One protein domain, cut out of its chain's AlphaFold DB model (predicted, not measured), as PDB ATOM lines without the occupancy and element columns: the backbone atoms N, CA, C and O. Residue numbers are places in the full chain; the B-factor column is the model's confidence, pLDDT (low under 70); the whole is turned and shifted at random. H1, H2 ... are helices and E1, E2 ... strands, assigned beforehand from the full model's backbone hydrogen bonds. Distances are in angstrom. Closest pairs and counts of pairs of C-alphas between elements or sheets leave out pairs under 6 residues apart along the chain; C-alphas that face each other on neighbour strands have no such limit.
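AT A GLANCE: This is residues 8 to 101 of the 597 residues of an uncharacterized protein of Chloroflexi bacterium (UniProt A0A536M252). A twisted four-stranded sheet has helix H1 slanting over one face; beyond one end of E3 and E4, the turn with small helix H2 extends the long axis. The printed part has 94 residues with two named helices and four named strands, in the order H1 E1 E2 E3 H2 E4, class mixed. The antiparallel sheet runs E1 - E2 - E3 - E4. The whole is loose, radius of gyration of the C-alphas 15.6 A, spanning 52 by 25 by 20 A.

IN THESE COORDINATES: H1, residues 8 to 21, begins at C-alpha (149.974, 129.034, 157.521) and measures 20.1 A. E1 is residues 41 to 46, E2 52 to 59, E3 65 to 74, 30.0 A, and H2 80 to 83. E4, residues 90 to 99, 29.4 A, ends at C-alpha (155.767, 140.675, 151.305).

HOW THE PARTS SIT: H1 is on the sheet, height 10.1 A, two layers; the closest C-alphas of H1 and E2, Glu 11 and Asp 55, are 7.5 A apart. E1, E2 and E3 form a meander, successive antiparallel neighbours. Within hydrogen-bond range are N 43 and O 55, N 54 and O 70, and N 69 and O 95, each 2.8 A. H1 has every O i to N i+4 pair within range; H2 is too short for one.

THE WHOLE: The printed part has no cut. H1 to E1 is a long link. Residues 76 to 88, among others, have pLDDT under 70.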
ATOM      1  N   VAL A   8     149.640 130.356 156.972       82.62
ATOM      2  CA  VAL A   8     149.974 129.034 157.521       82.62
ATOM      3  C   VAL A   8     150.893 128.254 156.578       82.62
ATOM      4  O   VAL A   8     151.901 127.694 157.005       82.62
ATOM      5  N   ALA A   9     150.573 128.240 155.281       80.50
ATOM      6  CA  ALA A   9     151.393 127.553 154.287       80.50
ATOM      7  C   ALA A   9     152.755 128.242 154.084       80.50
ATOM      8  O   ALA A   9     153.760 127.556 153.893       80.50
ATOM      9  N   ALA A  10     152.799 129.577 154.137       77.44
ATOM     10  CA  ALA A  10     154.033 130.351 154.023       77.44
ATOM     11  C   ALA A  10     154.975 130.116 155.218       77.44
ATOM     12  O   ALA A  10     156.145 129.800 155.008       77.44
ATOM     13  N   GLU A  11     154.468 130.178 156.453       85.75
ATOM     14  CA  GLU A  11     155.241 129.934 157.682       85.75
ATOM     15  C   GLU A  11     155.763 128.482 157.740       85.75
ATOM     16  O   GLU A  11     156.924 128.227 158.089       85.75
ATOM     17  N   GLN A  12     154.947 127.511 157.311       87.31
ATOM     18  CA  GLN A  12     155.361 126.108 157.210       87.31
ATOM     19  C   GLN A  12     156.464 125.905 156.158       87.31
ATOM     20  O   GLN A  12     157.434 125.171 156.394       87.31
ATOM     21  N   ALA A  13     156.349 126.566 155.002       83.94
ATOM     22  CA  ALA A  13     157.369 126.529 153.960       83.94
ATOM     23  C   ALA A  13     158.678 127.188 154.426       83.94
ATOM     24  O   ALA A  13     159.742 126.589 154.265       83.94
ATOM     25  N   ALA A  14     158.613 128.366 155.057       82.19
ATOM     26  CA  ALA A  14     159.772 129.079 155.598       82.19
ATOM     27  C   ALA A  14     160.548 128.220 156.609       82.19
ATOM     28  O   ALA A  14     161.763 128.045 156.483       82.19
ATOM     29  N   THR A  15     159.833 127.588 157.541       87.88
ATOM     30  CA  THR A  15     160.414 126.684 158.544       87.88
ATOM     31  C   THR A  15     161.104 125.475 157.896       87.88
ATOM     32  O   THR A  15     162.215 125.094 158.279       87.88
ATOM     33  N   THR A  16     160.481 124.889 156.870       85.50
ATOM     34  CA  THR A  16     161.026 123.737 156.133       85.50
ATOM     35  C   THR A  16     162.285 124.109 155.343       85.50
ATOM     36  O   THR A  16     163.284 123.384 155.378       85.50
ATOM     37  N   ILE A  17     162.266 125.257 154.657       86.00
ATOM     38  CA  ILE A  17     163.405 125.780 153.892       86.00
ATOM     39  C   ILE A  17     164.577 126.085 154.831       86.00
ATOM     40  O   ILE A  17     165.705 125.688 154.537       86.00
ATOM     41  N   PHE A  18     164.320 126.715 155.982       87.62
ATOM     42  CA  PHE A  18     165.349 126.986 156.985       87.62
ATOM     43  C   PHE A  18     166.030 125.697 157.464       87.62
ATOM     44  O   PHE A  18     167.255 125.580 157.388       87.62
ATOM     45  N   GLY A  19     165.243 124.700 157.890       86.50
ATOM     46  CA  GLY A  19     165.775 123.417 158.360       86.50
ATOM     47  C   GLY A  19     166.561 122.661 157.285       86.50
ATOM     48  O   GLY A  19     167.579 122.036 157.586       86.50
ATOM     49  N   THR A  20     166.133 122.759 156.025       85.38
ATOM     50  CA  THR A  20     166.837 122.168 154.877       85.38
ATOM     51  C   THR A  20     168.176 122.864 154.624       85.38
ATOM     52  O   THR A  20     169.202 122.194 154.500       85.38
ATOM     53  N   ASN A  21     168.194 124.199 154.606       84.44
ATOM     54  CA  ASN A  21     169.400 124.994 154.359       84.44
ATOM     55  C   ASN A  21     170.451 124.807 155.458       84.44
ATOM     56  O   ASN A  21     171.634 124.656 155.157       84.44
ATOM     57  N   LEU A  22     170.021 124.760 156.723       83.75
ATOM     58  CA  LEU A  22     170.907 124.509 157.861       83.75
ATOM     59  C   LEU A  22     171.190 123.009 158.077       83.75
ATOM     60  O   LEU A  22     171.920 122.650 158.998       83.75
ATOM     61  N   ARG A  23     170.659 122.129 157.211       85.12
ATOM     62  CA  ARG A  23     170.894 120.676 157.234       85.12
ATOM     63  C   ARG A  23     170.531 120.031 158.578       85.12
ATOM     64  O   ARG A  23     171.263 119.198 159.101       85.12
ATOM     65  N   LEU A  24     169.389 120.423 159.136       83.06
ATOM     66  CA  LEU A  24     168.910 119.934 160.432       83.06
ATOM     67  C   LEU A  24     168.169 118.590 160.335       83.06
ATOM     68  O   LEU A  24     167.980 117.944 161.357       83.06
ATOM     69  N   TYR A  25     167.768 118.169 159.124       69.00
ATOM     70  CA  TYR A  25     167.210 116.855 158.723       69.00
ATOM     71  C   TYR A  25     166.083 116.236 159.585       69.00
ATOM     72  O   TYR A  25     165.641 115.123 159.308       69.00
ATOM     73  N   SER A  26     165.569 116.955 160.580       75.50
ATOM     74  CA  SER A  26     164.433 116.582 161.425       75.50
ATOM     75  C   SER A  26     163.358 117.662 161.367       75.50
ATOM     76  O   SER A  26     163.691 118.850 161.373       75.50
ATOM     77  N   SER A  27     162.084 117.270 161.379       81.00
ATOM     78  CA  SER A  27     160.974 118.216 161.511       81.00
ATOM     79  C   SER A  27     161.037 118.930 162.869       81.00
ATOM     80  O   SER A  27     161.151 118.243 163.890       81.00
ATOM     81  N   PRO A  28     160.951 120.267 162.917       89.94
ATOM     82  CA  PRO A  28     160.921 120.988 164.182       89.94
ATOM     83  C   PRO A  28     159.586 120.803 164.908       89.94
ATOM     84  O   PRO A  28     158.553 120.537 164.292       89.94
ATOM     85  N   SER A  29     159.602 120.996 166.227       92.44
ATOM     86  CA  SER A  29     158.391 121.161 167.034       92.44
ATOM     87  C   SER A  29     158.044 122.645 167.108       92.44
ATOM     88  O   SER A  29     158.871 123.431 167.565       92.44
ATOM     89  N   CYS A  30     156.854 123.032 166.647       93.38
ATOM     90  CA  CYS A  30     156.442 124.433 166.555       93.38
ATOM     91  C   CYS A  30     155.225 124.743 167.436       93.38
ATOM     92  O   CYS A  30     154.364 123.885 167.629       93.38
ATOM     93  N   SER A  31     155.115 125.991 167.901       91.44
ATOM     94  CA  SER A  31     153.983 126.498 168.702       91.44
ATOM     95  C   SER A  31     152.632 126.517 167.970       91.44
ATOM     96  O   SER A  31     151.599 126.693 168.613       91.44
ATOM     97  N   GLY A  32     152.636 126.323 166.648       88.06
ATOM     98  CA  GLY A  32     151.461 126.340 165.776       88.06
ATOM     99  C   GLY A  32     151.525 127.481 164.758       88.06
ATOM    100  O   GLY A  32     151.822 128.620 165.111       88.06
ATOM    101  N   TYR A  33     151.257 127.161 163.493       89.50
ATOM    102  CA  TYR A  33     151.190 128.132 162.396       89.50
ATOM    103  C   TYR A  33     149.842 128.854 162.394       89.50
ATOM    104  O   TYR A  33     148.830 128.269 162.796       89.50
ATOM    105  N   GLY A  34     149.803 130.099 161.925       83.31
ATOM    106  CA  GLY A  34     148.579 130.895 161.991       83.31
ATOM    107  C   GLY A  34     148.553 132.098 161.063       83.31
ATOM    108  O   GLY A  34     149.374 132.249 160.165       83.31
ATOM    109  N   THR A  35     147.541 132.938 161.262       78.75
ATOM    110  CA  THR A  35     147.332 134.165 160.488       78.75
ATOM    111  C   THR A  35     147.420 135.358 161.438       78.75
ATOM    112  O   THR A  35     146.726 135.357 162.458       78.75
ATOM    113  N   PRO A  36     148.233 136.384 161.132       78.75
ATOM    114  CA  PRO A  36     148.306 137.589 161.952       78.75
ATOM    115  C   PRO A  36     146.977 138.352 161.966       78.75
ATOM    116  O   PRO A  36     146.321 138.522 160.938       78.75
ATOM    117  N   GLY A  37     146.593 138.820 163.156       68.12
ATOM    118  CA  GLY A  37     145.464 139.728 163.364       68.12
ATOM    119  C   GLY A  37     145.946 141.170 163.541       68.12
ATOM    120  O   GLY A  37     146.902 141.601 162.903       68.12
ATOM    121  N   ALA A  38     145.319 141.918 164.454       61.66
ATOM    122  CA  ALA A  38     145.800 143.250 164.849       61.66
ATOM    123  C   ALA A  38     147.170 143.206 165.564       61.66
ATOM    124  O   ALA A  38     147.963 144.144 165.468       61.66
ATOM    125  N   SER A  39     147.456 142.104 166.261       75.31
ATOM    126  CA  SER A  39     148.769 141.803 166.838       75.31
ATOM    127  C   SER A  39     149.554 140.867 165.912       75.31
ATOM    128  O   SER A  39     148.934 140.044 165.231       75.31
ATOM    129  N   PRO A  40     150.901 140.941 165.904       85.19
ATOM    130  CA  PRO A  40     151.723 139.973 165.189       85.19
ATOM    131  C   PRO A  40     151.410 138.545 165.611       85.19
ATOM    132  O   PRO A  40     151.171 138.281 166.791       85.19
ATOM    133  N   TRP A  41     151.468 137.631 164.653       91.00
ATOM    134  CA  TRP A  41     151.518 136.207 164.930       91.00
ATOM    135  C   TRP A  41     152.969 135.794 165.155       91.00
ATOM    136  O   TRP A  41     153.866 136.294 164.482       91.00
ATOM    137  N   THR A  42     153.226 134.932 166.135       93.38
ATOM    138  CA  THR A  42     154.578 134.446 166.423       93.38
ATOM    139  C   THR A  42     154.587 132.930 166.431       93.38
ATOM    140  O   THR A  42     153.923 132.303 167.256       93.38
ATOM    141  N   VAL A  43     155.385 132.349 165.541       93.62
ATOM    142  CA  VAL A  43     155.656 130.916 165.493       93.62
ATOM    143  C   VAL A  43     157.047 130.679 166.049       93.62
ATOM    144  O   VAL A  43     158.020 131.257 165.580       93.62
ATOM    145  N   THR A  44     157.167 129.825 167.059       95.12
ATOM    146  CA  THR A  44     158.473 129.388 167.567       95.12
ATOM    147  C   THR A  44     158.635 127.904 167.301       95.12
ATOM    148  O   THR A  44     157.817 127.107 167.754       95.12
ATOM    149  N   CYS A  45     159.684 127.555 166.565       94.25
ATOM    150  CA  CYS A  45     160.024 126.215 166.122       94.25
ATOM    151  C   CYS A  45     161.374 125.788 166.701       94.25
ATOM    152  O   CYS A  45     162.394 126.432 166.464       94.25
ATOM    153  N   THR A  46     161.392 124.669 167.415       93.69
ATOM    154  CA  THR A  46     162.603 124.097 168.009       93.69
ATOM    155  C   THR A  46     163.016 122.847 167.243       93.69
ATOM    156  O   THR A  46     162.231 121.906 167.094       93.69
ATOM    157  N   PHE A  47     164.255 122.831 166.761       91.62
ATOM    158  CA  PHE A  47     164.867 121.693 166.082       91.62
ATOM    159  C   PHE A  47     165.574 120.763 167.074       91.62
ATOM    160  O   PHE A  47     165.908 121.145 168.197       91.62
ATOM    161  N   SER A  48     165.818 119.525 166.643       87.50
ATOM    162  CA  SER A  48     166.405 118.468 167.478       87.50
ATOM    163  C   SER A  48     167.803 118.795 168.018       87.50
ATOM    164  O   SER A  48     168.177 118.300 169.078       87.50
ATOM    165  N   ASP A  49     168.560 119.655 167.334       85.88
ATOM    166  CA  ASP A  49     169.896 120.089 167.749       85.88
ATOM    167  C   ASP A  49     169.891 121.272 168.738       85.88
ATOM    168  O   ASP A  49     170.954 121.794 169.088       85.88
ATOM    169  N   GLY A  50     168.703 121.699 169.181       86.75
ATOM    170  CA  GLY A  50     168.504 122.826 170.089       86.75
ATOM    171  C   GLY A  50     168.465 124.192 169.403       86.75
ATOM    172  O   GLY A  50     168.377 125.205 170.097       86.75
ATOM    173  N   THR A  51     168.525 124.252 168.068       91.12
ATOM    174  CA  THR A  51     168.275 125.492 167.323       91.12
ATOM    175  C   THR A  51     166.810 125.901 167.472       91.12
ATOM    176  O   THR A  51     165.908 125.092 167.249       91.12
ATOM    177  N   VAL A  52     166.569 127.165 167.810       93.19
ATOM    178  CA  VAL A  52     165.235 127.767 167.912       93.19
ATOM    179  C   VAL A  52     165.082 128.801 166.806       93.19
ATOM    180  O   VAL A  52     165.857 129.753 166.743       93.19
ATOM    181  N   LEU A  53     164.085 128.620 165.947       93.00
ATOM    182  CA  LEU A  53     163.651 129.590 164.948       93.00
ATOM    183  C   LEU A  53     162.355 130.250 165.425       93.00
ATOM    184  O   LEU A  53     161.368 129.563 165.673       93.00
ATOM    185  N   THR A  54     162.346 131.569 165.519       93.88
ATOM    186  CA  THR A  54     161.163 132.381 165.801       93.88
ATOM    187  C   THR A  54     160.796 133.162 164.547       93.88
ATOM    188  O   THR A  54     161.591 133.976 164.090       93.88
ATOM    189  N   ASP A  55     159.608 132.924 164.006       91.12
ATOM    190  CA  ASP A  55     159.000 133.718 162.940       91.12
ATOM    191  C   ASP A  55     157.954 134.655 163.545       91.12
ATOM    192  O   ASP A  55     157.080 134.214 164.292       91.12
ATOM    193  N   VAL A  56     158.057 135.950 163.262       90.88
ATOM    194  CA  VAL A  56     157.083 136.963 163.665       90.88
ATOM    195  C   VAL A  56     156.466 137.564 162.412       90.88
ATOM    196  O   VAL A  56     157.089 138.381 161.731       90.88
ATOM    197  N   THR A  57     155.214 137.206 162.154       86.19
ATOM    198  CA  THR A  57     154.436 137.699 161.020       86.19
ATOM    199  C   THR A  57     153.535 138.850 161.464       86.19
ATOM    200  O   THR A  57     152.794 138.731 162.440       86.19
ATOM    201  N   ARG A  58     153.543 139.980 160.754       83.00
ATOM    202  CA  ARG A  58     152.692 141.150 161.036       83.00
ATOM    203  C   ARG A  58     152.016 141.651 159.761       83.00
ATOM    204  O   ARG A  58     152.680 141.816 158.745       83.00
ATOM    205  N   VAL A  59     150.729 141.990 159.855       76.44
ATOM    206  CA  VAL A  59     150.027 142.763 158.817       76.44
ATOM    207  C   VAL A  59     150.439 144.233 158.919       76.44
ATOM    208  O   VAL A  59     150.320 144.844 159.980       76.44
ATOM    209  N   MET A  60     150.919 144.794 157.814       72.38
ATOM    210  CA  MET A  60     151.357 146.189 157.660       72.38
ATOM    211  C   MET A  60     150.305 147.048 156.928       72.38
ATOM    212  O   MET A  60     150.610 148.117 156.396       72.38
ATOM    213  N   GLY A  61     149.061 146.564 156.879       72.38
ATOM    214  CA  GLY A  61     147.939 147.200 156.196       72.38
ATOM    215  C   GLY A  61     148.180 147.286 154.685       72.38
ATOM    216  O   GLY A  61     148.438 146.253 154.065       72.38
ATOM    217  N   PRO A  62     148.145 148.488 154.080       65.69
ATOM    218  CA  PRO A  62     148.311 148.660 152.637       65.69
ATOM    219  C   PRO A  62     149.731 148.327 152.151       65.69
ATOM    220  O   PRO A  62     149.928 148.093 150.967       65.69
ATOM    221  N   GLN A  63     150.724 148.248 153.049       69.50
ATOM    222  CA  GLN A  63     152.080 147.806 152.697       69.50
ATOM    223  C   GLN A  63     152.206 146.273 152.578       69.50
ATOM    224  O   GLN A  63     153.278 145.766 152.269       69.50
ATOM    225  N   GLY A  64     151.137 145.511 152.832       73.75
ATOM    226  CA  GLY A  64     151.176 144.049 152.849       73.75
ATOM    227  C   GLY A  64     151.551 143.499 154.218       73.75
ATOM    228  O   GLY A  64     150.938 143.869 155.218       73.75
ATOM    229  N   SER A  65     152.528 142.597 154.271       76.56
ATOM    230  CA  SER A  65     152.901 141.878 155.492       76.56
ATOM    231  C   SER A  65     154.404 141.776 155.667       76.56
ATOM    232  O   SER A  65     155.138 141.628 154.701       76.56
ATOM    233  N   ARG A  66     154.861 141.798 156.919       80.25
ATOM    234  CA  ARG A  66     156.263 141.603 157.296       80.25
ATOM    235  C   ARG A  66     156.433 140.257 157.980       80.25
ATOM    236  O   ARG A  66     155.695 139.966 158.919       80.25
ATOM    237  N   PHE A  67     157.439 139.499 157.564       83.12
ATOM    238  CA  PHE A  67     157.923 138.295 158.238       83.12
ATOM    239  C   PHE A  67     159.296 138.594 158.836       83.12
ATOM    240  O   PHE A  67     160.195 139.060 158.133       83.12
ATOM    241  N   GLN A  68     159.474 138.346 160.129       87.25
ATOM    242  CA  GLN A  68     160.753 138.506 160.814       87.25
ATOM    243  C   GLN A  68     161.189 137.170 161.408       87.25
ATOM    244  O   GLN A  68     160.638 136.705 162.400       87.25
ATOM    245  N   LEU A  69     162.241 136.597 160.832       88.19
ATOM    246  CA  LEU A  69     162.810 135.314 161.219       88.19
ATOM    247  C   LEU A  69     164.042 135.544 162.094       88.19
ATOM    248  O   LEU A  69     165.016 136.161 161.665       88.19
ATOM    249  N   THR A  70     164.020 135.034 163.319       92.12
ATOM    250  CA  THR A  70     165.151 135.052 164.252       92.12
ATOM    251  C   THR A  70     165.536 133.628 164.608       92.12
ATOM    252  O   THR A  70     164.744 132.902 165.197       92.12
ATOM    253  N   ALA A  71     166.755 133.219 164.275       91.19
ATOM    254  CA  ALA A  71     167.296 131.921 164.648       91.19
ATOM    255  C   ALA A  71     168.320 132.083 165.770       91.19
ATOM    256  O   ALA A  71     169.221 132.915 165.679       91.19
ATOM    257  N   THR A  72     168.210 131.261 166.808       91.69
ATOM    258  CA  THR A  72     169.167 131.209 167.914       91.69
ATOM    259  C   THR A  72     169.619 129.782 168.176       91.69
ATOM    260  O   THR A  72     168.846 128.835 168.043       91.69
ATOM    261  N   ARG A  73     170.891 129.611 168.538       87.88
ATOM    262  CA  ARG A  73     171.453 128.311 168.905       87.88
ATOM    263  C   ARG A  73     172.497 128.464 169.994       87.88
ATOM    264  O   ARG A  73     173.450 129.229 169.860       87.88
ATOM    265  N   THR A  74     172.361 127.654 171.032       84.56
ATOM    266  CA  THR A  74     173.371 127.518 172.080       84.56
ATOM    267  C   THR A  74     174.464 126.556 171.621       84.56
ATOM    268  O   THR A  74     174.185 125.411 171.265       84.56
ATOM    269  N   LEU A  75     175.722 126.995 171.635       76.00
ATOM    270  CA  LEU A  75     176.856 126.154 171.264       76.00
ATOM    271  C   LEU A  75     177.412 125.424 172.487       76.00
ATOM    272  O   LEU A  75     177.791 126.041 173.482       76.00
ATOM    273  N   GLN A  76     177.543 124.103 172.390       69.56
ATOM    274  CA  GLN A  76     178.268 123.313 173.384       69.56
ATOM    275  C   GLN A  76     179.769 123.331 173.073       69.56
ATOM    276  O   GLN A  76     180.318 122.397 172.493       69.56
ATOM    277  N   LEU A  77     180.446 124.416 173.449       66.75
ATOM    278  CA  LEU A  77     181.902 124.520 173.334       66.75
ATOM    279  C   LEU A  77     182.545 124.065 174.648       66.75
ATOM    280  O   LEU A  77     182.569 124.818 175.623       66.75
ATOM    281  N   GLN A  78     183.093 122.844 174.679       62.19
ATOM    282  CA  GLN A  78     183.710 122.286 175.892       62.19
ATOM    283  C   GLN A  78     184.849 123.161 176.454       62.19
ATOM    284  O   GLN A  78     184.986 123.257 177.671       62.19
ATOM    285  N   PHE A  79     185.600 123.867 175.599       56.22
ATOM    286  CA  PHE A  79     186.647 124.807 176.027       56.22
ATOM    287  C   PHE A  79     186.112 126.179 176.478       56.22
ATOM    288  O   PHE A  79     186.678 126.786 177.383       56.22
ATOM    289  N   GLY A  80     185.005 126.666 175.906       53.66
ATOM    290  CA  GLY A  80     184.432 127.974 176.261       53.66
ATOM    291  C   GLY A  80     183.857 128.004 177.679       53.66
ATOM    292  O   GLY A  80     184.001 128.996 178.384       53.66
ATOM    293  N   ARG A  81     183.304 126.874 178.134       50.09
ATOM    294  CA  ARG A  81     182.659 126.718 179.446       50.09
ATOM    295  C   ARG A  81     183.597 126.977 180.640       50.09
ATOM    296  O   ARG A  81     183.121 127.353 181.709       50.09
ATOM    297  N   VAL A  82     184.911 126.810 180.445       55.81
ATOM    298  CA  VAL A  82     185.964 127.105 181.438       55.81
ATOM    299  C   VAL A  82     186.244 128.612 181.545       55.81
ATOM    300  O   VAL A  82     186.575 129.094 182.622       55.81
ATOM    301  N   LEU A  83     186.067 129.371 180.457       57.56
ATOM    302  CA  LEU A  83     186.344 130.815 180.390       57.56
ATOM    303  C   LEU A  83     185.103 131.687 180.652       57.56
ATOM    304  O   LEU A  83     185.240 132.845 181.031       57.56
ATOM    305  N   THR A  84     183.892 131.146 180.477       57.56
ATOM    306  CA  THR A  84     182.609 131.863 180.634       57.56
ATOM    307  C   THR A  84     181.893 131.578 181.959       57.56
ATOM    308  O   THR A  84     180.701 131.854 182.090       57.56
ATOM    309  N   ASN A  85     182.589 131.007 182.949       61.19
ATOM    310  CA  ASN A  85     182.023 130.674 184.262       61.19
ATOM    311  C   ASN A  85     180.781 129.750 184.174       61.19
ATOM    312  O   ASN A  85     179.809 129.901 184.911       61.19
ATOM    313  N   GLY A  86     180.800 128.791 183.238       62.91
ATOM    314  CA  GLY A  86     179.771 127.755 183.105       62.91
ATOM    315  C   GLY A  86     178.646 128.020 182.095       62.91
ATOM    316  O   GLY A  86     177.870 127.095 181.847       62.91
ATOM    317  N   ALA A  87     178.566 129.206 181.480       61.59
ATOM    318  CA  ALA A  87     177.532 129.532 180.490       61.59
ATOM    319  C   ALA A  87     177.929 129.110 179.063       61.59
ATOM    320  O   ALA A  87     179.041 129.377 178.606       61.59
ATOM    321  N   ASN A  88     177.009 128.479 178.330       69.19
ATOM    322  CA  ASN A  88     177.210 128.181 176.911       69.19
ATOM    323  C   ASN A  88     176.926 129.441 176.068       69.19
ATOM    324  O   ASN A  88     175.889 130.070 176.284       69.19
ATOM    325  N   PRO A  89     177.795 129.816 175.113       71.25
ATOM    326  CA  PRO A  89     177.544 130.963 174.246       71.25
ATOM    327  C   PRO A  89     176.376 130.695 173.283       71.25
ATOM    328  O   PRO A  89     176.250 129.595 172.738       71.25
ATOM    329  N   THR A  90     175.556 131.719 173.046       80.06
ATOM    330  CA  THR A  90     174.420 131.678 172.114       80.06
ATOM    331  C   THR A  90     174.756 132.467 170.857       80.06
ATOM    332  O   THR A  90     175.130 133.635 170.936       80.06
ATOM    333  N   LEU A  91     174.603 131.838 169.695       81.25
ATOM    334  CA  LEU A  91     174.599 132.525 168.408       81.25
ATOM    335  C   LEU A  91     173.168 132.916 168.054       81.25
ATOM    336  O   LEU A  91     172.253 132.116 168.240       81.25
ATOM    337  N   GLY A  92     172.993 134.122 167.523       84.19
ATOM    338  CA  GLY A  92     171.715 134.621 167.033       84.19
ATOM    339  C   GLY A  92     171.876 135.289 165.673       84.19
ATOM    340  O   GLY A  92     172.882 135.952 165.429       84.19
ATOM    341  N   ALA A  93     170.890 135.114 164.803       82.38
ATOM    342  CA  ALA A  93     170.772 135.835 163.544       82.38
ATOM    343  C   ALA A  93     169.307 136.216 163.317       82.38
ATOM    344  O   ALA A  93     168.414 135.404 163.558       82.38
ATOM    345  N   THR A  94     169.071 137.430 162.829       82.62
ATOM    346  CA  THR A  94     167.735 137.921 162.487       82.62
ATOM    347  C   THR A  94     167.728 138.396 161.042       82.62
ATOM    348  O   THR A  94     168.645 139.089 160.611       82.62
ATOM    349  N   ALA A  95     166.682 138.034 160.310       73.81
ATOM    350  CA  ALA A  95     166.378 138.538 158.982       73.81
ATOM    351  C   ALA A  95     164.905 138.950 158.931       73.81
ATOM    352  O   ALA A  95     164.068 138.389 159.638       73.81
ATOM    353  N   HIS A  96     164.582 139.922 158.086       75.50
ATOM    354  CA  HIS A  96     163.202 140.280 157.797       75.50
ATOM    355  C   HIS A  96     162.971 140.280 156.290       75.50
ATOM    356  O   HIS A  96     163.867 140.595 155.507       75.50
ATOM    357  N   GLY A  97     161.765 139.890 155.902       61.97
ATOM    358  CA  GLY A  97     161.267 139.976 154.543       61.97
ATOM    359  C   GLY A  97     159.894 140.618 154.581       61.97
ATOM    360  O   GLY A  97     159.001 140.145 155.284       61.97
ATOM    361  N   ASP A  98     159.734 141.695 153.830       66.50
ATOM    362  CA  ASP A  98     158.411 142.224 153.551       66.50
ATOM    363  C   ASP A  98     157.847 141.487 152.334       66.50
ATOM    364  O   ASP A  98     158.550 141.136 151.386       66.50
ATOM    365  N   VAL A  99     156.567 141.169 152.408       59.88
ATOM    366  CA  VAL A  99     155.767 140.675 151.305       59.88
ATOM    367  C   VAL A  99     154.744 141.761 151.075       59.88
ATOM    368  O   VAL A  99     153.713 141.824 151.751       59.88
ATOM    369  N   ASN A 100     155.054 142.638 150.123       53.50
ATOM    370  CA  ASN A 100     154.059 143.561 149.610       53.50
ATOM    371  C   ASN A 100     152.853 142.732 149.185       53.50
ATOM    372  O   ASN A 100     152.998 141.652 148.600       53.50
ATOM    373  N   ASN A 101     151.657 143.230 149.474       52.19
ATOM    374  CA  ASN A 101     150.488 142.657 148.848       52.19
ATOM    375  C   ASN A 101     150.614 142.966 147.352       52.19
ATOM    376  O   ASN A 101     150.315 144.074 146.918       52.19
TER     377      ASN A 101